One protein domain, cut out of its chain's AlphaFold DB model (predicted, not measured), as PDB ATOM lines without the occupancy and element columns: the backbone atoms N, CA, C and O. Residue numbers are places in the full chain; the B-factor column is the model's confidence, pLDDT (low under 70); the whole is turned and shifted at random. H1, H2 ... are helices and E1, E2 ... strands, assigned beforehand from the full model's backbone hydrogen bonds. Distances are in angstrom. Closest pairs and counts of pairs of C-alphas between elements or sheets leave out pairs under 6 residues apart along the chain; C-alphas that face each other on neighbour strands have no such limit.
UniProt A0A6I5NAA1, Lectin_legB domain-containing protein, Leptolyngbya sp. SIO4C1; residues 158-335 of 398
ATOM      1  N   GLN A 158     188.096 198.795 116.138       93.06
ATOM      2  CA  GLN A 158     186.998 198.782 117.078       93.06
ATOM      3  C   GLN A 158     187.548 198.920 118.499       93.06
ATOM      4  O   GLN A 158     188.127 197.985 119.062       93.06
ATOM      5  N   LEU A 159     187.348 200.097 119.088       93.12
ATOM      6  CA  LEU A 159     187.694 200.378 120.478       93.12
ATOM      7  C   LEU A 159     186.556 199.937 121.408       93.12
ATOM      8  O   LEU A 159     185.389 200.242 121.170       93.12
ATOM      9  N   THR A 160     186.888 199.222 122.481       92.00
ATOM     10  CA  THR A 160     185.935 198.835 123.535       92.00
ATOM     11  C   THR A 160     186.528 199.132 124.909       92.00
ATOM     12  O   THR A 160     187.745 199.111 125.100       92.00
ATOM     13  N   GLY A 161     185.668 199.410 125.889       90.81
ATOM     14  CA  GLY A 161     186.114 199.818 127.220       90.81
ATOM     15  C   GLY A 161     186.705 201.233 127.200       90.81
ATOM     16  O   GLY A 161     186.261 202.059 126.404       90.81
ATOM     17  N   PRO A 162     187.663 201.549 128.083       91.81
ATOM     18  CA  PRO A 162     188.290 202.870 128.141       91.81
ATOM     19  C   PRO A 162     189.501 203.004 127.186       91.81
ATOM     20  O   PRO A 162     190.470 203.688 127.497       91.81
ATOM     21  N   ALA A 163     189.473 202.342 126.022       92.19
ATOM     22  CA  ALA A 163     190.475 202.534 124.970       92.19
ATOM     23  C   ALA A 163     190.243 203.867 124.242       92.19
ATOM     24  O   ALA A 163     189.111 204.192 123.884       92.19
ATOM     25  N   VAL A 164     191.310 204.630 124.005       92.12
ATOM     26  CA  VAL A 164     191.258 205.943 123.346       92.12
ATOM     27  C   VAL A 164     192.477 206.150 122.449       92.12
ATOM     28  O   VAL A 164     193.517 205.531 122.659       92.12
ATOM     29  N   THR A 165     192.378 207.049 121.473       88.88
ATOM     30  CA  THR A 165     193.473 207.402 120.555       88.88
ATOM     31  C   THR A 165     193.881 208.877 120.703       88.88
ATOM     32  O   THR A 165     193.602 209.695 119.826       88.88
ATOM     33  N   PRO A 166     194.489 209.293 121.836       80.94
ATOM     34  CA  PRO A 166     194.949 210.668 122.000       80.94
ATOM     35  C   PRO A 166     196.091 210.970 121.017       80.94
ATOM     36  O   PRO A 166     197.197 210.449 121.146       80.94
ATOM     37  N   GLY A 167     195.829 211.830 120.031       78.00
ATOM     38  CA  GLY A 167     196.802 212.145 118.983       78.00
ATOM     39  C   GLY A 167     197.048 210.947 118.060       78.00
ATOM     40  O   GLY A 167     196.121 210.473 117.408       78.00
ATOM     41  N   ASN A 168     198.293 210.461 118.013       75.88
ATOM     42  CA  ASN A 168     198.703 209.320 117.181       75.88
ATOM     43  C   ASN A 168     199.089 208.073 117.994       75.88
ATOM     44  O   ASN A 168     199.895 207.255 117.569       75.88
ATOM     45  N   THR A 169     198.561 207.939 119.204       83.81
ATOM     46  CA  THR A 169     198.878 206.808 120.074       83.81
ATOM     47  C   THR A 169     197.591 206.129 120.476       83.81
ATOM     48  O   THR A 169     196.654 206.799 120.901       83.81
ATOM     49  N   LEU A 170     197.536 204.803 120.373       90.75
ATOM     50  CA  LEU A 170     196.471 204.036 121.001       90.75
ATOM     51  C   LEU A 170     196.817 203.852 122.474       90.75
ATOM     52  O   LEU A 170     197.804 203.208 122.815       90.75
ATOM     53  N   ARG A 171     195.977 204.392 123.351       92.19
ATOM     54  CA  ARG A 171     196.091 204.230 124.795       92.19
ATOM     55  C   ARG A 171     194.984 203.312 125.296       92.19
ATOM     56  O   ARG A 171     193.796 203.615 125.176       92.19
ATOM     57  N   LEU A 172     195.387 202.197 125.889       92.75
ATOM     58  CA  LEU A 172     194.504 201.262 126.574       92.75
ATOM     59  C   LEU A 172     194.557 201.592 128.062       92.75
ATOM     60  O   LEU A 172     195.544 201.286 128.731       92.75
ATOM     61  N   LEU A 173     193.524 202.265 128.565       89.62
ATOM     62  CA  LEU A 173     193.425 202.592 129.983       89.62
ATOM     63  C   LEU A 173     193.008 201.339 130.762       89.62
ATOM     64  O   LEU A 173     192.091 200.621 130.362       89.62
ATOM     65  N   ALA A 174     193.670 201.072 131.880       83.94
ATOM     66  CA  ALA A 174     193.135 200.153 132.867       83.94
ATOM     67  C   ALA A 174     191.931 200.813 133.564       83.94
ATOM     68  O   ALA A 174     191.774 202.033 133.572       83.94
ATOM     69  N   GLY A 175     191.033 200.004 134.109       82.12
ATOM     70  CA  GLY A 175     189.860 200.477 134.841       82.12
ATOM     71  C   GLY A 175     188.974 199.316 135.268       82.12
ATOM     72  O   GLY A 175     189.400 198.163 135.224       82.12
ATOM     73  N   ASP A 176     187.716 199.602 135.601       83.62
ATOM     74  CA  ASP A 176     186.738 198.591 136.049       83.62
ATOM     75  C   ASP A 176     186.418 197.529 134.985       83.62
ATOM     76  O   ASP A 176     185.844 196.479 135.272       83.62
ATOM     77  N   ARG A 177     186.777 197.802 133.729       86.44
ATOM     78  CA  ARG A 177     186.660 196.876 132.605       86.44
ATOM     79  C   ARG A 177     187.914 196.940 131.730       86.44
ATOM     80  O   ARG A 177     188.489 198.020 131.596       86.44
ATOM     81  N   PRO A 178     188.302 195.827 131.089       87.44
ATOM     82  CA  PRO A 178     189.402 195.806 130.129       87.44
ATOM     83  C   PRO A 178     189.180 196.802 128.985       87.44
ATOM     84  O   PRO A 178     188.070 196.894 128.451       87.44
ATOM     85  N   ALA A 179     190.237 197.500 128.576       91.69
ATOM     86  CA  ALA A 179     190.269 198.227 127.310       91.69
ATOM     87  C   ALA A 179     190.779 197.310 126.197       91.69
ATOM     88  O   ALA A 179     191.772 196.601 126.379       91.69
ATOM     89  N   THR A 180     190.114 197.350 125.042       93.44
ATOM     90  CA  THR A 180     190.523 196.606 123.848       93.44
ATOM     91  C   THR A 180     190.485 197.480 122.606       93.44
ATOM     92  O   THR A 180     189.633 198.359 122.480       93.44
ATOM     93  N   ALA A 181     191.372 197.188 121.663       94.62
ATOM     94  CA  ALA A 181     191.364 197.754 120.321       94.62
ATOM     95  C   ALA A 181     191.595 196.629 119.319       94.62
ATOM     96  O   ALA A 181     192.585 195.909 119.435       94.62
ATOM     97  N   VAL A 182     190.674 196.447 118.378       95.00
ATOM     98  CA  VAL A 182     190.652 195.269 117.500       95.00
ATOM     99  C   VAL A 182     190.529 195.705 116.051       95.00
ATOM    100  O   VAL A 182     189.688 196.544 115.749       95.00
ATOM    101  N   LEU A 183     191.332 195.136 115.149       92.38
ATOM    102  CA  LEU A 183     191.160 195.365 113.715       92.38
ATOM    103  C   LEU A 183     189.795 194.854 113.269       92.38
ATOM    104  O   LEU A 183     189.410 193.733 113.575       92.38
ATOM    105  N   SER A 184     189.085 195.667 112.499       90.31
ATOM    106  CA  SER A 184     187.748 195.354 111.992       90.31
ATOM    107  C   SER A 184     187.781 194.338 110.851       90.31
ATOM    108  O   SER A 184     186.773 193.693 110.569       90.31
ATOM    109  N   GLN A 185     188.929 194.192 110.181       89.62
ATOM    110  CA  GLN A 185     189.117 193.203 109.125       89.62
ATOM    111  C   GLN A 185     189.692 191.903 109.700       89.62
ATOM    112  O   GLN A 185     190.721 191.949 110.380       89.62
ATOM    113  N   PRO A 186     189.060 190.748 109.428       93.88
ATOM    114  CA  PRO A 186     189.580 189.470 109.871       93.88
ATOM    115  C   PRO A 186     190.757 189.003 109.008       93.88
ATOM    116  O   PRO A 186     190.863 189.298 107.818       93.88
ATOM    117  N   LEU A 187     191.593 188.183 109.625       94.12
ATOM    118  CA  LEU A 187     192.656 187.391 109.033       94.12
ATOM    119  C   LEU A 187     192.132 185.981 108.778       94.12
ATOM    120  O   LEU A 187     191.406 185.426 109.604       94.12
ATOM    121  N   ALA A 188     192.533 185.370 107.669       95.00
ATOM    122  CA  ALA A 188     192.279 183.952 107.460       95.00
ATOM    123  C   ALA A 188     193.223 183.133 108.354       95.00
ATOM    124  O   ALA A 188     194.437 183.292 108.264       95.00
ATOM    125  N   ALA A 189     192.691 182.221 109.171       94.44
ATOM    126  CA  ALA A 189     193.511 181.381 110.054       94.44
ATOM    127  C   ALA A 189     194.484 180.457 109.298       94.44
ATOM    128  O   ALA A 189     195.476 180.007 109.859       94.44
ATOM    129  N   ALA A 190     194.196 180.185 108.022       94.75
ATOM    130  CA  ALA A 190     195.045 179.401 107.129       94.75
ATOM    131  C   ALA A 190     196.158 180.225 106.447       94.75
ATOM    132  O   ALA A 190     196.925 179.670 105.664       94.75
ATOM    133  N   ALA A 191     196.225 181.538 106.684       93.75
ATOM    134  CA  ALA A 191     197.244 182.405 106.104       93.75
ATOM    135  C   ALA A 191     198.388 182.646 107.094       93.75
ATOM    136  O   ALA A 191     198.163 182.883 108.282       93.75
ATOM    137  N   SER A 192     199.618 182.641 106.582       95.38
ATOM    138  CA  SER A 192     200.765 183.175 107.313       95.38
ATOM    139  C   SER A 192     200.595 184.681 107.510       95.38
ATOM    140  O   SER A 192     200.023 185.370 106.660       95.38
ATOM    141  N   PHE A 193     201.108 185.204 108.618       94.19
ATOM    142  CA  PHE A 193     201.131 186.643 108.855       94.19
ATOM    143  C   PHE A 193     202.387 187.063 109.610       94.19
ATOM    144  O   PHE A 193     203.030 186.276 110.303       94.19
ATOM    145  N   GLN A 194     202.694 188.348 109.505       93.25
ATOM    146  CA  GLN A 194     203.658 189.042 110.339       93.25
ATOM    147  C   GLN A 194     202.992 190.288 110.906       93.25
ATOM    148  O   GLN A 194     202.320 191.031 110.191       93.25
ATOM    149  N   THR A 195     203.196 190.538 112.190       93.56
ATOM    150  CA  THR A 195     202.794 191.789 112.825       93.56
ATOM    151  C   THR A 195     203.947 192.354 113.638       93.56
ATOM    152  O   THR A 195     204.677 191.613 114.288       93.56
ATOM    153  N   GLN A 196     204.092 193.674 113.613       91.06
ATOM    154  CA  GLN A 196     205.056 194.434 114.398       91.06
ATOM    155  C   GLN A 196     204.319 195.551 115.119       91.06
ATOM    156  O   GLN A 196     203.493 196.232 114.513       91.06
ATOM    157  N   PHE A 197     204.631 195.778 116.386       91.38
ATOM    158  CA  PHE A 197     204.123 196.941 117.099       91.38
ATOM    159  C   PHE A 197     205.157 197.496 118.068       91.38
ATOM    160  O   PHE A 197     205.897 196.742 118.704       91.38
ATOM    161  N   GLN A 198     205.179 198.821 118.175       91.25
ATOM    162  CA  GLN A 198     205.895 199.519 119.231       91.25
ATOM    163  C   GLN A 198     204.941 199.856 120.367       91.25
ATOM    164  O   GLN A 198     203.814 200.299 120.131       91.25
ATOM    165  N   PHE A 199     205.394 199.675 121.598       93.00
ATOM    166  CA  PHE A 199     204.596 199.918 122.786       93.00
ATOM    167  C   PHE A 199     205.442 200.466 123.931       93.00
ATOM    168  O   PHE A 199     206.663 200.347 123.937       93.00
ATOM    169  N   ARG A 200     204.779 201.042 124.932       90.69
ATOM    170  CA  ARG A 200     205.407 201.379 126.213       90.69
ATOM    171  C   ARG A 200     204.445 201.157 127.369       90.69
ATOM    172  O   ARG A 200     203.233 201.346 127.227       90.69
ATOM    173  N   LEU A 201     205.007 200.788 128.517       89.31
ATOM    174  CA  LEU A 201     204.286 200.543 129.766       89.31
ATOM    175  C   LEU A 201     204.836 201.510 130.831       89.31
ATOM    176  O   LEU A 201     205.729 201.159 131.597       89.31
ATOM    177  N   PRO A 202     204.359 202.769 130.866       82.38
ATOM    178  CA  PRO A 202     204.965 203.830 131.677       82.38
ATOM    179  C   PRO A 202     204.748 203.683 133.188       82.38
ATOM    180  O   PRO A 202     205.269 204.484 133.960       82.38
ATOM    181  N   PHE A 203     203.983 202.684 133.625       74.06
ATOM    182  CA  PHE A 203     203.756 202.410 135.037       74.06
ATOM    183  C   PHE A 203     204.289 201.035 135.382       74.06
ATOM    184  O   PHE A 203     203.885 200.040 134.787       74.06
ATOM    185  N   ALA A 204     205.111 200.983 136.427       60.59
ATOM    186  CA  ALA A 204     205.685 199.735 136.903       60.59
ATOM    187  C   ALA A 204     204.662 198.716 137.414       60.59
ATOM    188  O   ALA A 204     204.985 197.544 137.498       60.59
ATOM    189  N   ALA A 205     203.435 199.143 137.722       58.06
ATOM    190  CA  ALA A 205     202.454 198.335 138.439       58.06
ATOM    191  C   ALA A 205     201.209 197.962 137.619       58.06
ATOM    192  O   ALA A 205     200.144 197.793 138.213       58.06
ATOM    193  N   LEU A 206     201.293 197.868 136.285       63.50
ATOM    194  CA  LEU A 206     200.194 197.270 135.516       63.50
ATOM    195  C   LEU A 206     200.028 195.821 135.974       63.50
ATOM    196  O   LEU A 206     200.841 194.984 135.610       63.50
ATOM    197  N   THR A 207     198.988 195.533 136.757       63.38
ATOM    198  CA  THR A 207     198.825 194.234 137.431       63.38
ATOM    199  C   THR A 207     198.771 193.034 136.488       63.38
ATOM    200  O   THR A 207     199.023 191.930 136.944       63.38
ATOM    201  N   ASP A 208     198.475 193.244 135.203       69.44
ATOM    202  CA  ASP A 208     198.399 192.179 134.192       69.44
ATOM    203  C   ASP A 208     198.971 192.612 132.816       69.44
ATOM    204  O   ASP A 208     198.712 191.979 131.786       69.44
ATOM    205  N   GLY A 209     199.693 193.741 132.773       85.69
ATOM    206  CA  GLY A 209     200.396 194.230 131.582       85.69
ATOM    207  C   GLY A 209     199.562 194.475 130.310       85.69
ATOM    208  O   GLY A 209     198.389 194.862 130.350       85.69
ATOM    209  N   LEU A 210     200.214 194.281 129.159       92.25
ATOM    210  CA  LEU A 210     199.664 194.442 127.808       92.25
ATOM    211  C   LEU A 210     199.552 193.080 127.126       92.25
ATOM    212  O   LEU A 210     200.422 192.231 127.262       92.25
ATOM    213  N   SER A 211     198.504 192.864 126.341       94.19
ATOM    214  CA  SER A 211     198.321 191.636 125.576       94.19
ATOM    215  C   SER A 211     198.036 191.900 124.106       94.19
ATOM    216  O   SER A 211     197.149 192.692 123.787       94.19
ATOM    217  N   PHE A 212     198.713 191.164 123.226       96.25
ATOM    218  CA  PHE A 212     198.290 190.957 121.843       96.25
ATOM    219  C   PHE A 212     197.385 189.721 121.769       96.25
ATOM    220  O   PHE A 212     197.633 188.710 122.431       96.25
ATOM    221  N   LEU A 213     196.305 189.806 120.998       96.19
ATOM    222  CA  LEU A 213     195.239 188.809 120.949       96.19
ATOM    223  C   LEU A 213     194.911 188.417 119.509       96.19
ATOM    224  O   LEU A 213     194.856 189.274 118.631       96.19
ATOM    225  N   LEU A 214     194.595 187.136 119.315       96.81
ATOM    226  CA  LEU A 214     193.980 186.588 118.105       96.81
ATOM    227  C   LEU A 214     192.768 185.747 118.496       96.81
ATOM    228  O   LEU A 214     192.902 184.802 119.272       96.81
ATOM    229  N   GLY A 215     191.588 186.058 117.967       96.06
ATOM    230  CA  GLY A 215     190.373 185.316 118.311       96.06
ATOM    231  C   GLY A 215     189.256 185.423 117.274       96.06
ATOM    232  O   GLY A 215     189.322 186.263 116.383       96.06
ATOM    233  N   PRO A 216     188.198 184.604 117.384       94.50
ATOM    234  CA  PRO A 216     187.162 184.474 116.349       94.50
ATOM    235  C   PRO A 216     186.191 185.653 116.235       94.50
ATOM    236  O   PRO A 216     185.310 185.655 115.377       94.50
ATOM    237  N   SER A 217     186.277 186.636 117.130       92.44
ATOM    238  CA  SER A 217     185.295 187.716 117.220       92.44
ATOM    239  C   SER A 217     185.943 189.030 117.614       92.44
ATOM    240  O   SER A 217     186.907 189.034 118.374       92.44
ATOM    241  N   LEU A 218     185.316 190.138 117.233       87.06
ATOM    242  CA  LEU A 218     185.712 191.489 117.640       87.06
ATOM    243  C   LEU A 218     185.671 191.693 119.165       87.06
ATOM    244  O   LEU A 218     186.419 192.495 119.713       87.06
ATOM    245  N   SER A 219     184.859 190.904 119.871       84.12
ATOM    246  CA  SER A 219     184.745 190.934 121.329       84.12
ATOM    247  C   SER A 219     185.830 190.129 122.063       84.12
ATOM    248  O   SER A 219     185.536 189.633 123.149       84.12
ATOM    249  N   LEU A 220     187.062 189.990 121.523       77.56
ATOM    250  CA  LEU A 220     188.274 190.046 122.371       77.56
ATOM    251  C   LEU A 220     188.297 189.147 123.620       77.56
ATOM    252  O   LEU A 220     188.814 189.571 124.660       77.56
ATOM    253  N   GLY A 221     187.691 187.959 123.573       78.81
ATOM    254  CA  GLY A 221     187.401 187.166 124.762       78.81
ATOM    255  C   GLY A 221     188.663 186.546 125.343       78.81
ATOM    256  O   GLY A 221     189.392 185.842 124.651       78.81
ATOM    257  N   ALA A 222     188.898 186.757 126.639       72.56
ATOM    258  CA  ALA A 222     190.077 186.259 127.342       72.56
ATOM    259  C   ALA A 222     190.279 184.738 127.223       72.56
ATOM    260  O   ALA A 222     191.420 184.295 127.165       72.56
ATOM    261  N   ALA A 223     189.178 183.980 127.216       82.38
ATOM    262  CA  ALA A 223     189.160 182.517 127.203       82.38
ATOM    263  C   ALA A 223     189.050 181.908 125.794       82.38
ATOM    264  O   ALA A 223     189.264 180.713 125.627       82.38
ATOM    265  N   THR A 224     188.687 182.711 124.792       87.31
ATOM    266  CA  THR A 224     188.419 182.255 123.418       87.31
ATOM    267  C   THR A 224     189.467 182.727 122.417       87.31
ATOM    268  O   THR A 224     189.393 182.378 121.244       87.31
ATOM    269  N   SER A 225     190.434 183.521 122.875       93.44
ATOM    270  CA  SER A 225     191.498 184.080 122.048       93.44
ATOM    271  C   SER A 225     192.833 183.475 122.456       93.44
ATOM    272  O   SER A 225     193.092 183.288 123.647       93.44
ATOM    273  N   LEU A 226     193.703 183.235 121.479       95.94
ATOM    274  CA  LEU A 226     195.129 183.136 121.752       95.94
ATOM    275  C   LEU A 226     195.613 184.492 122.260       95.94
ATOM    276  O   LEU A 226     195.232 185.537 121.727       95.94
ATOM    277  N   ARG A 227     196.444 184.466 123.298       94.56
ATOM    278  CA  ARG A 227     196.981 185.660 123.936       94.56
ATOM    279  C   ARG A 227     198.481 185.566 124.097       94.56
ATOM    280  O   ARG A 227     198.987 184.598 124.652       94.56
ATOM    281  N   LEU A 228     199.145 186.638 123.707       94.81
ATOM    282  CA  LEU A 228     200.528 186.917 124.026       94.81
ATOM    283  C   LEU A 228     200.557 188.068 125.029       94.81
ATOM    284  O   LEU A 228     200.223 189.195 124.677       94.81
ATOM    285  N   GLN A 229     200.875 187.757 126.280       92.81
ATOM    286  CA  GLN A 229     200.860 188.687 127.405       92.81
ATOM    287  C   GLN A 229     202.285 189.147 127.722       92.81
ATOM    288  O   GLN A 229     203.195 188.329 127.835       92.81
ATOM    289  N   LEU A 230     202.451 190.460 127.847       91.69
ATOM    290  CA  LEU A 230     203.665 191.179 128.208       91.69
ATOM    291  C   LEU A 230     203.431 191.759 129.602       91.69
ATOM    292  O   LEU A 230     202.726 192.760 129.749       91.69
ATOM    293  N   ASP A 231     203.954 191.083 130.614       86.81
ATOM    294  CA  ASP A 231     203.611 191.321 132.009       86.81
ATOM    295  C   ASP A 231     204.797 191.944 132.759       86.81
ATOM    296  O   ASP A 231     205.826 191.274 132.941       86.81
ATOM    297  N   PRO A 232     204.702 193.220 133.174       79.69
ATOM    298  CA  PRO A 232     205.655 193.817 134.092       79.69
ATOM    299  C   PRO A 232     205.398 193.255 135.495       79.69
ATOM    300  O   PRO A 232     204.799 193.907 136.349       79.69
ATOM    301  N   LEU A 233     205.810 192.007 135.726       67.69
ATOM    302  CA  LEU A 233     205.608 191.347 137.008       67.69
ATOM    303  C   LEU A 233     206.381 192.102 138.098       67.69
ATOM    304  O   LEU A 233     207.606 192.216 138.062       67.69
ATOM    305  N   LEU A 234     205.649 192.567 139.108       56.25
ATOM    306  CA  LEU A 234     206.199 192.994 140.390       56.25
ATOM    307  C   LEU A 234     205.764 191.988 141.456       56.25
ATOM    308  O   LEU A 234     204.707 192.141 142.073       56.25
ATOM    309  N   THR A 235     206.571 190.962 141.715       53.88
ATOM    310  CA  THR A 235     206.480 190.248 142.994       53.88
ATOM    311  C   THR A 235     207.028 191.162 144.099       53.88
ATOM    312  O   THR A 235     208.124 191.705 143.951       53.88
ATOM    313  N   PRO A 236     206.305 191.383 145.219       44.44
ATOM    314  CA  PRO A 236     206.824 192.187 146.324       44.44
ATOM    315  C   PRO A 236     208.156 191.619 146.837       44.44
ATOM    316  O   PRO A 236     208.189 190.520 147.385       44.44
ATOM    317  N   GLY A 237     209.245 192.374 146.660       46.50
ATOM    318  CA  GLY A 237     210.605 191.969 147.035       46.50
ATOM    319  C   GLY A 237     211.532 191.649 145.855       46.50
ATOM    320  O   GLY A 237     212.741 191.619 146.063       46.50
ATOM    321  N   ASP A 238     210.998 191.498 144.639       49.22
ATOM    322  CA  ASP A 238     211.787 191.343 143.416       49.22
ATOM    323  C   ASP A 238     211.906 192.670 142.666       49.22
ATOM    324  O   ASP A 238     210.925 193.331 142.320       49.22
ATOM    325  N   ILE A 239     213.144 193.037 142.366       45.00
ATOM    326  CA  ILE A 239     213.466 194.009 141.330       45.00
ATOM    327  C   ILE A 239     213.534 193.250 139.993       45.00
ATOM    328  O   ILE A 239     214.421 192.424 139.800       45.00
ATOM    329  N   SER A 240     212.623 193.551 139.058       52.41
ATOM    330  CA  SER A 240     212.757 193.326 137.596       52.41
ATOM    331  C   SER A 240     212.587 191.918 136.981       52.41
ATOM    332  O   SER A 240     213.324 191.569 136.062       52.41
ATOM    333  N   THR A 241     211.597 191.099 137.355       65.44
ATOM    334  CA  THR A 241     211.311 189.872 136.569       65.44
ATOM    335  C   THR A 241     210.142 190.042 135.605       65.44
ATOM    336  O   THR A 241     209.140 189.343 135.695       65.44
ATOM    337  N   ASN A 242     210.292 190.918 134.607       84.12
ATOM    338  CA  ASN A 242     209.353 190.979 133.481       84.12
ATOM    339  C   ASN A 242     209.137 189.586 132.888       84.12
ATOM    340  O   ASN A 242     210.083 188.801 132.746       84.12
ATOM    341  N   SER A 243     207.895 189.277 132.533       87.81
ATOM    342  CA  SER A 243     207.545 187.971 131.994       87.81
ATOM    343  C   SER A 243     206.716 188.089 130.732       87.81
ATOM    344  O   SER A 243     205.976 189.048 130.510       87.81
ATOM    345  N   VAL A 244     206.866 187.089 129.879       91.44
ATOM    346  CA  VAL A 244     206.062 186.942 128.676       91.44
ATOM    347  C   VAL A 244     205.325 185.624 128.765       91.44
ATOM    348  O   VAL A 244     205.931 184.596 129.057       91.44
ATOM    349  N   ALA A 245     204.023 185.635 128.496       91.31
ATOM    350  CA  ALA A 245     203.215 184.427 128.509       91.31
ATOM    351  C   ALA A 245     202.466 184.227 127.191       91.31
ATOM    352  O   ALA A 245     201.840 185.152 126.672       91.31
ATOM    353  N   LEU A 246     202.479 182.997 126.680       93.50
ATOM    354  CA  LEU A 246     201.590 182.546 125.616       93.50
ATOM    355  C   LEU A 246     200.463 181.709 126.232       93.50
ATOM    356  O   LEU A 246     200.699 180.657 126.829       93.50
ATOM    357  N   LEU A 247     199.228 182.172 126.066       93.94
ATOM    358  CA  LEU A 247     198.024 181.469 126.489       93.94
ATOM    359  C   LEU A 247     197.242 181.047 125.247       93.94
ATOM    360  O   LEU A 247     196.814 181.882 124.450       93.94
ATOM    361  N   ILE A 248     197.035 179.742 125.102       93.81
ATOM    362  CA  ILE A 248     196.246 179.149 124.022       93.81
ATOM    363  C   ILE A 248     195.013 178.503 124.664       93.81
ATOM    364  O   ILE A 248     195.179 177.733 125.616       93.81
ATOM    365  N   PRO A 249     193.787 178.772 124.176       92.38
ATOM    366  CA  PRO A 249     192.584 178.128 124.692       92.38
ATOM    367  C   PRO A 249     192.727 176.602 124.773       92.38
ATOM    368  O   PRO A 249     193.156 175.949 123.823       92.38
ATOM    369  N   GLY A 250     192.390 176.033 125.931       90.81
ATOM    370  CA  GLY A 250     192.468 174.589 126.174       90.81
ATOM    371  C   GLY A 250     193.875 174.030 126.426       90.81
ATOM    372  O   GLY A 250     194.008 172.817 126.575       90.81
ATOM    373  N   ARG A 251     194.920 174.867 126.505       90.94
ATOM    374  CA  ARG A 251     196.289 174.447 126.853       90.94
ATOM    375  C   ARG A 251     196.781 175.131 128.138       90.94
ATOM    376  O   ARG A 251     196.337 176.238 128.443       90.94
ATOM    377  N   PRO A 252     197.705 174.504 128.892       89.75
ATOM    378  CA  PRO A 252     198.394 175.175 129.990       89.75
ATOM    379  C   PRO A 252     199.132 176.436 129.503       89.75
ATOM    380  O   PRO A 252     199.707 176.397 128.410       89.75
ATOM    381  N   PRO A 253     199.153 177.532 130.288       88.19
ATOM    382  CA  PRO A 253     199.944 178.715 129.963       88.19
ATOM    383  C   PRO A 253     201.426 178.375 129.823       88.19
ATOM    384  O   PRO A 253     201.976 177.621 130.627       88.19
ATOM    385  N   GLN A 254     202.081 178.970 128.835       89.69
ATOM    386  CA  GLN A 254     203.529 178.911 128.699       89.69
ATOM    387  C   GLN A 254     204.113 180.254 129.101       89.69
ATOM    388  O   GLN A 254     203.837 181.258 128.454       89.69
ATOM    389  N   VAL A 255     204.895 180.269 130.175       89.19
ATOM    390  CA  VAL A 255     205.431 181.496 130.764       89.19
ATOM    391  C   VAL A 255     206.947 181.480 130.648       89.19
ATOM    392  O   VAL A 255     207.593 180.521 131.066       89.19
ATOM    393  N   LEU A 256     207.500 182.553 130.096       87.75
ATOM    394  CA  LEU A 256     208.923 182.836 130.071       87.75
ATOM    395  C   LEU A 256     209.218 183.960 131.078       87.75
ATOM    396  O   LEU A 256     208.892 185.119 130.805       87.75
ATOM    397  N   PRO A 257     209.788 183.640 132.251       81.94
ATOM    398  CA  PRO A 257     210.191 184.647 133.224       81.94
ATOM    399  C   PRO A 257     211.506 185.326 132.814       81.94
ATOM    400  O   PRO A 257     212.280 184.767 132.038       81.94
ATOM    401  N   ALA A 258     211.782 186.492 133.405       79.44
ATOM    402  CA  ALA A 258     213.052 187.215 133.298       79.44
ATOM    403  C   ALA A 258     213.476 187.525 131.849       79.44
ATOM    404  O   ALA A 258     214.578 187.186 131.411       79.44
ATOM    405  N   VAL A 259     212.587 188.171 131.089       84.38
ATOM    406  CA  VAL A 259     212.908 188.597 129.719       84.38
ATOM    407  C   VAL A 259     213.979 189.699 129.713       84.38
ATOM    408  O   VAL A 259     213.994 190.535 130.615       84.38
ATOM    409  N   PRO A 260     214.873 189.746 128.704       83.94
ATOM    410  CA  PRO A 260     216.037 190.640 128.689       83.94
ATOM    411  C   PRO A 260     215.690 192.095 128.317       83.94
ATOM    412  O   PRO A 260     216.494 192.785 127.697       83.94
ATOM    413  N   VAL A 261     214.484 192.558 128.655       85.88
ATOM    414  CA  VAL A 261     214.011 193.928 128.422       85.88
ATOM    415  C   VAL A 261     213.246 194.441 129.637       85.88
ATOM    416  O   VAL A 261     212.549 193.679 130.311       85.88
ATOM    417  N   GLU A 262     213.358 195.745 129.906       86.00
ATOM    418  CA  GLU A 262     212.677 196.398 131.024       86.00
ATOM    419  C   GLU A 262     211.346 197.034 130.587       86.00
ATOM    420  O   GLU A 262     211.322 198.137 130.031       86.00
ATOM    421  N   PHE A 263     210.232 196.346 130.852       86.56
ATOM    422  CA  PHE A 263     208.878 196.797 130.529       86.56
ATOM    423  C   PHE A 263     208.485 198.069 131.271       86.56
ATOM    424  O   PHE A 263     207.852 198.940 130.680       86.56
ATOM    425  N   ASN A 264     208.878 198.207 132.539       79.12
ATOM    426  CA  ASN A 264     208.440 199.320 133.379       79.12
ATOM    427  C   ASN A 264     209.289 200.594 133.254       79.12
ATOM    428  O   ASN A 264     209.055 201.562 133.979       79.12
ATOM    429  N   SER A 265     210.257 200.619 132.335       81.38
ATOM    430  CA  SER A 265     211.143 201.772 132.145       81.38
ATOM    431  C   SER A 265     210.429 202.996 131.556       81.38
ATOM    432  O   SER A 265     210.967 204.101 131.590       81.38
ATOM    433  N   GLY A 266     209.239 202.806 130.974       82.75
ATOM    434  CA  GLY A 266     208.542 203.814 130.171       82.75
ATOM    435  C   GLY A 266     209.163 204.059 128.791       82.75
ATOM    436  O   GLY A 266     208.620 204.853 128.018       82.75
ATOM    437  N   SER A 267     210.257 203.365 128.467       86.19
ATOM    438  CA  SER A 267     210.889 203.393 127.148       86.19
ATOM    439  C   SER A 267     210.011 202.701 126.104       86.19
ATOM    440  O   SER A 267     209.177 201.856 126.441       86.19
ATOM    441  N   SER A 268     210.204 203.061 124.832       88.00
ATOM    442  CA  SER A 268     209.596 202.321 123.724       88.00
ATOM    443  C   SER A 268     210.244 200.944 123.601       88.00
ATOM    444  O   SER A 268     211.462 200.816 123.707       88.00
ATOM    445  N   LEU A 269     209.421 199.932 123.369       92.12
ATOM    446  CA  LEU A 269     209.817 198.566 123.070       92.12
ATOM    447  C   LEU A 269     209.116 198.119 121.794       92.12
ATOM    448  O   LEU A 269     207.993 198.536 121.512       92.12
ATOM    449  N   THR A 270     209.744 197.210 121.061       90.31
ATOM    450  CA  THR A 270     209.193 196.655 119.827       90.31
ATOM    451  C   THR A 270     208.990 195.158 119.968       90.31
ATOM    452  O   THR A 270     209.893 194.432 120.393       90.31
ATOM    453  N   ALA A 271     207.809 194.689 119.574       95.94
ATOM    454  CA  ALA A 271     207.497 193.273 119.465       95.94
ATOM    455  C   ALA A 271     207.148 192.904 118.021       95.94
ATOM    456  O   ALA A 271     206.503 193.672 117.303       95.94
ATOM    457  N   TRP A 272     207.542 191.694 117.626       96.19
ATOM    458  CA  TRP A 272     207.159 191.075 116.361       96.19
ATOM    459  C   TRP A 272     206.516 189.725 116.637       96.19
ATOM    460  O   TRP A 272     207.025 188.957 117.452       96.19
ATOM    461  N   VAL A 273     205.422 189.428 115.942       97.06
ATOM    462  CA  VAL A 273     204.782 188.113 115.960       97.06
ATOM    463  C   VAL A 273     204.695 187.611 114.530       97.06
ATOM    464  O   VAL A 273     204.047 188.237 113.689       97.06
ATOM    465  N   ASN A 274     205.342 186.480 114.274       96.06
ATOM    466  CA  ASN A 274     205.355 185.824 112.975       96.06
ATOM    467  C   ASN A 274     204.615 184.495 113.092       96.06
ATOM    468  O   ASN A 274     204.882 183.717 114.005       96.06
ATOM    469  N   TYR A 275     203.697 184.239 112.168       97.12
ATOM    470  CA  TYR A 275     203.014 182.960 112.055       97.12
ATOM    471  C   TYR A 275     203.249 182.352 110.680       97.12
ATOM    472  O   TYR A 275     202.921 182.965 109.662       97.12
ATOM    473  N   ASP A 276     203.779 181.134 110.663       96.38
ATOM    474  CA  ASP A 276     203.848 180.291 109.475       96.38
ATOM    475  C   ASP A 276     202.689 179.290 109.510       96.38
ATOM    476  O   ASP A 276     202.684 178.365 110.322       96.38
ATOM    477  N   ALA A 277     201.707 179.462 108.624       95.06
ATOM    478  CA  ALA A 277     200.544 178.582 108.551       95.06
ATOM    479  C   ALA A 277     200.861 177.182 107.994       95.06
ATOM    480  O   ALA A 277     200.117 176.242 108.266       95.06
ATOM    481  N   ILE A 278     201.957 177.022 107.240       94.00
ATOM    482  CA  ILE A 278     202.392 175.724 106.705       94.00
ATOM    483  C   ILE A 278     203.067 174.921 107.814       94.00
ATOM    484  O   ILE A 278     202.730 173.757 108.026       94.00
ATOM    485  N   ALA A 279     204.001 175.547 108.533       96.06
ATOM    486  CA  ALA A 279     204.683 174.922 109.666       96.06
ATOM    487  C   ALA A 279     203.829 174.901 110.947       96.06
ATOM    488  O   ALA A 279     204.185 174.216 111.903       96.06
ATOM    489  N   GLN A 280     202.720 175.650 110.968       96.94
ATOM    490  CA  GLN A 280     201.901 175.921 112.151       96.94
ATOM    491  C   GLN A 280     202.743 176.456 113.315       96.94
ATOM    492  O   GLN A 280     202.583 176.036 114.459       96.94
ATOM    493  N   GLN A 281     203.658 177.377 113.022       97.38
ATOM    494  CA  GLN A 281     204.638 177.878 113.980       97.38
ATOM    495  C   GLN A 281     204.370 179.349 114.292       97.38
ATOM    496  O   GLN A 281     204.266 180.163 113.378       97.38
ATOM    497  N   LEU A 282     204.267 179.684 115.580       97.44
ATOM    498  CA  LEU A 282     204.141 181.050 116.078       97.44
ATOM    499  C   LEU A 282     205.430 181.465 116.787       97.44
ATOM    500  O   LEU A 282     205.795 180.876 117.807       97.44
ATOM    501  N   ASP A 283     206.058 182.518 116.285       97.38
ATOM    502  CA  ASP A 283     207.281 183.090 116.831       97.38
ATOM    503  C   ASP A 283     207.034 184.500 117.365       97.38
ATOM    504  O   ASP A 283     206.428 185.337 116.695       97.38
ATOM    505  N   LEU A 284     207.545 184.774 118.560       96.69
ATOM    506  CA  LEU A 284     207.576 186.091 119.185       96.69
ATOM    507  C   LEU A 284     209.014 186.583 119.274       96.69
ATOM    508  O   LEU A 284     209.883 185.885 119.790       96.69
ATOM    509  N   PHE A 285     209.231 187.834 118.892       96.25
ATOM    510  CA  PHE A 285     210.486 188.555 119.065       96.25
ATOM    511  C   PHE A 285     210.235 189.839 119.851       96.25
ATOM    512  O   PHE A 285     209.161 190.430 119.749       96.25
ATOM    513  N   LEU A 286     211.228 190.283 120.617       95.56
ATOM    514  CA  LEU A 286     211.111 191.433 121.507       95.56
ATOM    515  C   LEU A 286     212.459 192.151 121.613       95.56
ATOM    516  O   LEU A 286     213.491 191.493 121.741       95.56
ATOM    517  N   SER A 287     212.455 193.479 121.542       90.50
ATOM    518  CA  SER A 287     213.657 194.314 121.646       90.50
ATOM    519  C   SER A 287     213.306 195.711 122.161       90.50
ATOM    520  O   SER A 287     212.168 196.156 122.061       90.50
ATOM    521  N   ASP A 288     214.305 196.404 122.695       87.38
ATOM    522  CA  ASP A 288     214.321 197.836 123.007       87.38
ATOM    523  C   ASP A 288     214.710 198.726 121.807       87.38
ATOM    524  O   ASP A 288     214.831 199.942 121.940       87.38
ATOM    525  N   GLY A 289     214.895 198.135 120.623       80.56
ATOM    526  CA  GLY A 289     215.155 198.838 119.371       80.56
ATOM    527  C   GLY A 289     214.203 198.428 118.249       80.56
ATOM    528  O   GLY A 289     213.234 197.694 118.441       80.56
ATOM    529  N   LEU A 290     214.505 198.902 117.040       78.50
ATOM    530  CA  LEU A 290     213.675 198.703 115.841       78.50
ATOM    531  C   LEU A 290     214.127 197.531 114.968       78.50
ATOM    532  O   LEU A 290     213.480 197.185 113.981       78.50
ATOM    533  N   LYS A 291     215.243 196.896 115.329       79.19
ATOM    534  CA  LYS A 291     215.770 195.736 114.620       79.19
ATOM    535  C   LYS A 291     215.230 194.461 115.253       79.19
ATOM    536  O   LYS A 291     215.548 194.169 116.403       79.19
ATOM    537  N   GLN A 292     214.487 193.674 114.478       83.69
ATOM    538  CA  GLN A 292     214.035 192.358 114.919       83.69
ATOM    539  C   GLN A 292     215.250 191.469 115.271       83.69
ATOM    540  O   GLN A 292     216.161 191.323 114.445       83.69
ATOM    541  N   PRO A 293     215.289 190.867 116.473       91.44
ATOM    542  CA  PRO A 293     216.287 189.863 116.825       91.44
ATOM    543  C   PRO A 293     216.272 188.660 115.873       91.44
ATOM    544  O   PRO A 293     215.230 188.279 115.348       91.44
ATOM    545  N   ILE A 294     217.431 188.023 115.686       91.00
ATOM    546  CA  ILE A 294     217.546 186.823 114.836       91.00
ATOM    547  C   ILE A 294     216.859 185.618 115.491       91.00
ATOM    548  O   ILE A 294     216.268 184.792 114.803       91.00
ATOM    549  N   GLN A 295     216.951 185.508 116.818       94.56
ATOM    550  CA  GLN A 295     216.346 184.415 117.574       94.56
ATOM    551  C   GLN A 295     215.013 184.865 118.177       94.56
ATOM    552  O   GLN A 295     214.968 185.939 118.788       94.56
ATOM    553  N   PRO A 296     213.938 184.069 118.032       96.38
ATOM    554  CA  PRO A 296     212.689 184.351 118.712       96.38
ATOM    555  C   PRO A 296     212.867 184.199 120.223       96.38
ATOM    556  O   PRO A 296     213.553 183.296 120.701       96.38
ATOM    557  N   LEU A 297     212.206 185.076 120.970       94.88
ATOM    558  CA  LEU A 297     212.068 184.968 122.415       94.88
ATOM    559  C   LEU A 297     211.218 183.744 122.789       94.88
ATOM    560  O   LEU A 297     211.508 183.056 123.763       94.88
ATOM    561  N   LEU A 298     210.173 183.469 122.005       94.69
ATOM    562  CA  LEU A 298     209.301 182.309 122.161       94.69
ATOM    563  C   LEU A 298     208.926 181.768 120.780       94.69
ATOM    564  O   LEU A 298     208.627 182.543 119.880       94.69
ATOM    565  N   SER A 299     208.936 180.447 120.628       96.38
ATOM    566  CA  SER A 299     208.659 179.750 119.369       96.38
ATOM    567  C   SER A 299     207.810 178.517 119.668       96.38
ATOM    568  O   SER A 299     208.252 177.648 120.423       96.38
ATOM    569  N   GLN A 300     206.567 178.467 119.178       96.69
ATOM    570  CA  GLN A 300     205.591 177.443 119.571       96.69
ATOM    571  C   GLN A 300     204.749 176.891 118.415       96.69
ATOM    572  O   GLN A 300     204.250 177.671 117.602       96.69
ATOM    573  N   PRO A 301     204.486 175.568 118.394       96.62
ATOM    574  CA  PRO A 301     203.557 174.971 117.448       96.62
ATOM    575  C   PRO A 301     202.104 175.286 117.838       96.62
ATOM    576  O   PRO A 301     201.596 174.876 118.896       96.62
ATOM    577  N   VAL A 302     201.412 176.003 116.958       96.25
ATOM    578  CA  VAL A 302     200.036 176.468 117.130       96.25
ATOM    579  C   VAL A 302     199.240 176.263 115.844       96.25
ATOM    580  O   VAL A 302     199.522 176.857 114.806       96.25
ATOM    581  N   ASP A 303     198.166 175.484 115.941       95.44
ATOM    582  CA  ASP A 303     197.152 175.412 114.892       95.44
ATOM    583  C   ASP A 303     196.091 176.496 115.135       95.44
ATOM    584  O   ASP A 303     195.227 176.359 116.006       95.44
ATOM    585  N   LEU A 304     196.177 177.599 114.385       95.88
ATOM    586  CA  LEU A 304     195.240 178.717 114.511       95.88
ATOM    587  C   LEU A 304     193.838 178.387 113.987       95.88
ATOM    588  O   LEU A 304     192.885 179.071 114.361       95.88
ATOM    589  N   SER A 305     193.675 177.327 113.187       94.56
ATOM    590  CA  SER A 305     192.359 176.930 112.671       94.56
ATOM    591  C   SER A 305     191.413 176.464 113.782       94.56
ATOM    592  O   SER A 305     190.193 176.584 113.650       94.56
ATOM    593  N   LEU A 306     191.967 176.035 114.923       94.56
ATOM    594  CA  LEU A 306     191.217 175.666 116.124       94.56
ATOM    595  C   LEU A 306     190.469 176.851 116.748       94.56
ATOM    596  O   LEU A 306     189.505 176.645 117.485       94.56
ATOM    597  N   LEU A 307     190.896 178.085 116.465       94.44
ATOM    598  CA  LEU A 307     190.209 179.292 116.924       94.44
ATOM    599  C   LEU A 307     189.046 179.682 116.001       94.44
ATOM    600  O   LEU A 307     188.203 180.475 116.406       94.44
ATOM    601  N   GLY A 308     188.983 179.125 114.788       94.44
ATOM    602  CA  GLY A 308     188.004 179.446 113.752       94.44
ATOM    603  C   GLY A 308     188.666 179.876 112.436       94.44
ATOM    604  O   GLY A 308     189.865 180.133 112.399       94.44
ATOM    605  N   PRO A 309     187.903 179.970 111.331       95.56
ATOM    606  CA  PRO A 309     188.460 180.283 110.011       95.56
ATOM    607  C   PRO A 309     188.862 181.756 109.845       95.56
ATOM    608  O   PRO A 309     189.742 182.063 109.043       95.56
ATOM    609  N   ASN A 310     188.221 182.652 110.600       95.81
ATOM    610  CA  ASN A 310     188.430 184.095 110.573       95.81
ATOM    611  C   ASN A 310     188.871 184.555 111.960       95.81
ATOM    612  O   ASN A 310     188.170 184.292 112.938       95.81
ATOM    613  N   LEU A 311     189.998 185.256 112.035       96.69
ATOM    614  CA  LEU A 311     190.588 185.724 113.283       96.69
ATOM    615  C   LEU A 311     190.726 187.235 113.272       96.69
ATOM    616  O   LEU A 311     191.194 187.825 112.308       96.69
ATOM    617  N   TYR A 312     190.363 187.863 114.373       95.94
ATOM    618  CA  TYR A 312     190.558 189.280 114.598       95.94
ATOM    619  C   TYR A 312     191.783 189.465 115.483       95.94
ATOM    620  O   TYR A 312     191.911 188.804 116.519       95.94
ATOM    621  N   ALA A 313     192.675 190.352 115.055       96.25
ATOM    622  CA  ALA A 313     193.859 190.736 115.806       96.25
ATOM    623  C   ALA A 313     193.592 192.016 116.591       96.25
ATOM    624  O   ALA A 313     192.899 192.917 116.114       96.25
ATOM    625  N   GLY A 314     194.157 192.120 117.785       95.88
ATOM    626  CA  GLY A 314     193.993 193.318 118.590       95.88
ATOM    627  C   GLY A 314     194.832 193.327 119.847       95.88
ATOM    628  O   GLY A 314     195.562 192.384 120.150       95.88
ATOM    629  N   PHE A 315     194.678 194.405 120.599       95.69
ATOM    630  CA  PHE A 315     195.330 194.598 121.878       95.69
ATOM    631  C   PHE A 315     194.317 194.645 123.007       95.69
ATOM    632  O   PHE A 315     193.169 195.061 122.833       95.69
ATOM    633  N   ARG A 316     194.777 194.251 124.189       93.00
ATOM    634  CA  ARG A 316     194.031 194.338 125.436       93.00
ATOM    635  C   ARG A 316     194.965 194.691 126.572       93.00
ATOM    636  O   ARG A 316     196.035 194.111 126.694       93.00
ATOM    637  N   THR A 317     194.512 195.579 127.438       89.69
ATOM    638  CA  THR A 317     195.070 195.739 128.784       89.69
ATOM    639  C   THR A 317     194.049 195.178 129.768       89.69
ATOM    640  O   THR A 317     192.844 195.161 129.477       89.69
ATOM    641  N   ALA A 318     194.490 194.676 130.915       76.56
ATOM    642  CA  ALA A 318     193.536 194.199 131.907       76.56
ATOM    643  C   ALA A 318     192.824 195.333 132.651       76.56
ATOM    644  O   ALA A 318     193.124 196.518 132.494       76.56
ATOM    645  N   SER A 319     191.844 194.934 133.458       70.19
ATOM    646  CA  SER A 319     191.255 195.795 134.475       70.19
ATOM    647  C   SER A 319     192.291 196.136 135.545       70.19
ATOM    648  O   SER A 319     193.123 195.303 135.888       70.19
ATOM    649  N   GLY A 320     192.229 197.338 136.099       74.88
ATOM    650  CA  GLY A 320     193.215 197.813 137.064       74.88
ATOM    651  C   GLY A 320     192.914 199.239 137.500       74.88
ATOM    652  O   GLY A 320     191.804 199.733 137.297       74.88
ATOM    653  N   SER A 321     193.898 199.914 138.095       75.75
ATOM    654  CA  SER A 321     193.732 201.312 138.508       75.75
ATOM    655  C   SER A 321     193.432 202.208 137.296       75.75
ATOM    656  O   SER A 321     194.143 202.121 136.301       75.75
ATOM    657  N   PRO A 322     192.476 203.149 137.366       71.62
ATOM    658  CA  PRO A 322     192.167 204.058 136.256       71.62
ATOM    659  C   PRO A 322     193.324 204.993 135.856       71.62
ATOM    660  O   PRO A 322     193.278 205.627 134.804       71.62
ATOM    661  N   SER A 323     194.368 205.099 136.686       78.88
ATOM    662  CA  SER A 323     195.592 205.853 136.380       78.88
ATOM    663  C   SER A 323     196.598 205.088 135.516       78.88
ATOM    664  O   SER A 323     197.542 205.686 135.006       78.88
ATOM    665  N   GLN A 324     196.421 203.780 135.376       85.38
ATOM    666  CA  GLN A 324     197.331 202.886 134.684       85.38
ATOM    667  C   GLN A 324     196.933 202.733 133.221       85.38
ATOM    668  O   GLN A 324     195.749 202.668 132.892       85.38
ATOM    669  N   TYR A 325     197.914 202.667 132.325       88.75
ATOM    670  CA  TYR A 325     197.647 202.453 130.910       88.75
ATOM    671  C   TYR A 325     198.822 201.818 130.179       88.75
ATOM    672  O   TYR A 325     199.975 201.953 130.588       88.75
ATOM    673  N   SER A 326     198.492 201.178 129.062       91.56
ATOM    674  CA  SER A 326     199.442 200.723 128.050       91.56
ATOM    675  C   SER A 326     199.295 201.589 126.804       91.56
ATOM    676  O   SER A 326     198.182 202.001 126.465       91.56
ATOM    677  N   GLU A 327     200.393 201.851 126.105       91.56
ATOM    678  CA  GLU A 327     200.369 202.615 124.857       91.56
ATOM    679  C   GLU A 327     200.953 201.814 123.706       91.56
ATOM    680  O   GLU A 327     202.025 201.234 123.845       91.56
ATOM    681  N   ILE A 328     200.250 201.827 122.574       92.88
ATOM    682  CA  ILE A 328     200.737 201.344 121.286       92.88
ATOM    683  C   ILE A 328     201.055 202.571 120.436       92.88
ATOM    684  O   ILE A 328     200.178 203.391 120.148       92.88
ATOM    685  N   LEU A 329     202.328 202.706 120.086       86.56
ATOM    686  CA  LEU A 329     202.889 203.855 119.375       86.56
ATOM    687  C   LEU A 329     202.764 203.668 117.860       86.56
ATOM    688  O   LEU A 329     202.394 204.590 117.143       86.56
ATOM    689  N   SER A 330     202.984 202.439 117.395       82.06
ATOM    690  CA  SER A 330     202.742 202.019 116.017       82.06
ATOM    691  C   SER A 330     202.339 200.553 115.959       82.06
ATOM    692  O   SER A 330     202.708 199.758 116.824       82.06
ATOM    693  N   TRP A 331     201.576 200.192 114.927       88.62
ATOM    694  CA  TRP A 331     201.191 198.814 114.654       88.62
ATOM    695  C   TRP A 331     201.110 198.568 113.150       88.62
ATOM    696  O   TRP A 331     200.480 199.326 112.417       88.62
ATOM    697  N   GLN A 332     201.751 197.495 112.697       83.50
ATOM    698  CA  GLN A 332     201.709 197.005 111.329       83.50
ATOM    699  C   GLN A 332     201.348 195.525 111.341       83.50
ATOM    700  O   GLN A 332     201.907 194.760 112.126       83.50
ATOM    701  N   LEU A 333     200.460 195.118 110.440       86.69
ATOM    702  CA  LEU A 333     200.109 193.722 110.218       86.69
ATOM    703  C   LEU A 333     200.073 193.440 108.716       86.69
ATOM    704  O   LEU A 333     199.463 194.184 107.951       86.69
ATOM    705  N   SER A 334     200.718 192.353 108.304       85.88
ATOM    706  CA  SER A 334     200.783 191.892 106.922       85.88
ATOM    707  C   SER A 334     200.447 190.407 106.835       85.88
ATOM    708  O   SER A 334     200.972 189.601 107.597       85.88
ATOM    709  N   THR A 335     199.603 190.046 105.874       85.12
ATOM    710  CA  THR A 335     199.325 188.656 105.466       85.12
ATOM    711  C   THR A 335     200.024 188.292 104.158       85.12
ATOM    712  O   THR A 335     199.770 187.236 103.579       85.12
TER     713      THR A 335
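AT A GLANCE: This is residues 158 to 335 of the 398 residues of the protein "Lectin_legB domain-containing protein" of Leptolyngbya sp. SIO4C1 (UniProt A0A6I5NAA1). Two antiparallel sheets lie face to face as a sandwich, their strands running at a small angle to each other. One has seven strands in the order E1 - E3 - E12 - E5 - E6 - E7 - E8, the other six in the order E2 - E13 - E4 - E9 - E10 - E11, and the short helix H1 only grazes the first. The printed part has 178 residues, with E1 to E11, then H1, then E12 and E13 along the chain; the class is mostly strand, though under half of the residues are in named elements. The whole is compact and rounded, with a radius of gyration of the C-alphas of 15.1 A and spans of 42 by 33 by 31 A.

IN THESE COORDINATES: The larger sheet holds E1, residues 158 to 160, from C-alpha 158 at (186.998, 198.782, 117.078); E3, 179 to 183; E12, 310 to 317, 22.6 A long; E5, 210 to 215; E6, 226 to 231; E7, 243 to 247; and E8, 254 to 257. The other holds E2, 170 to 173; E13, 325 to 334, 26.4 A, ending with C-alpha 334 at (200.783, 191.892, 106.922); E4, 193 to 200, 23.2 A; E9, 269 to 276, 23.5 A; E10, 281 to 287, 20.3 A; and E11, 298 to 301. H1 is residues 304 to 307.

HOW THE PARTS SIT: In the larger sheet, E12 and E5 are antiparallel at 162 degrees, with N 213 and O 314 2.8 A apart, within hydrogen-bond range. E5, E6, E7 and E8 form a meander, each strand the antiparallel neighbour of the one before; in the hairpin of E5 and E6, N 212 and O 228 are 2.9 A apart. E1 and E8 are the edge strands. The sheets' facing parts are 8.7 A centre to centre, with their strands at 16 degrees. In the other sheet, E13 bends by 60 degrees at residue 329; it is antiparallel to E4, with N 196 and O 332 2.9 A apart. E9, E10 and E11 form a second meander, with N 274 and O 283 of the first two 2.9 A apart. H1 only grazes the larger sheet, and its closest C-alphas to E5 are those of Leu 307 and Gly 215, 6.2 A apart. H1 is too short for an O i to N i+4 pair; its one O i to N i+3 pair is within range.

THE WHOLE: The C-alphas of Gly 237 and Pro 309, the two farthest apart, are 44.7 A apart. The printed part has no cut. The links E6 to E7 and E8 to E9 are long. The mean pLDDT of the printed part is 87.2; residues 204 to 208 and 233 to 241 are under 70.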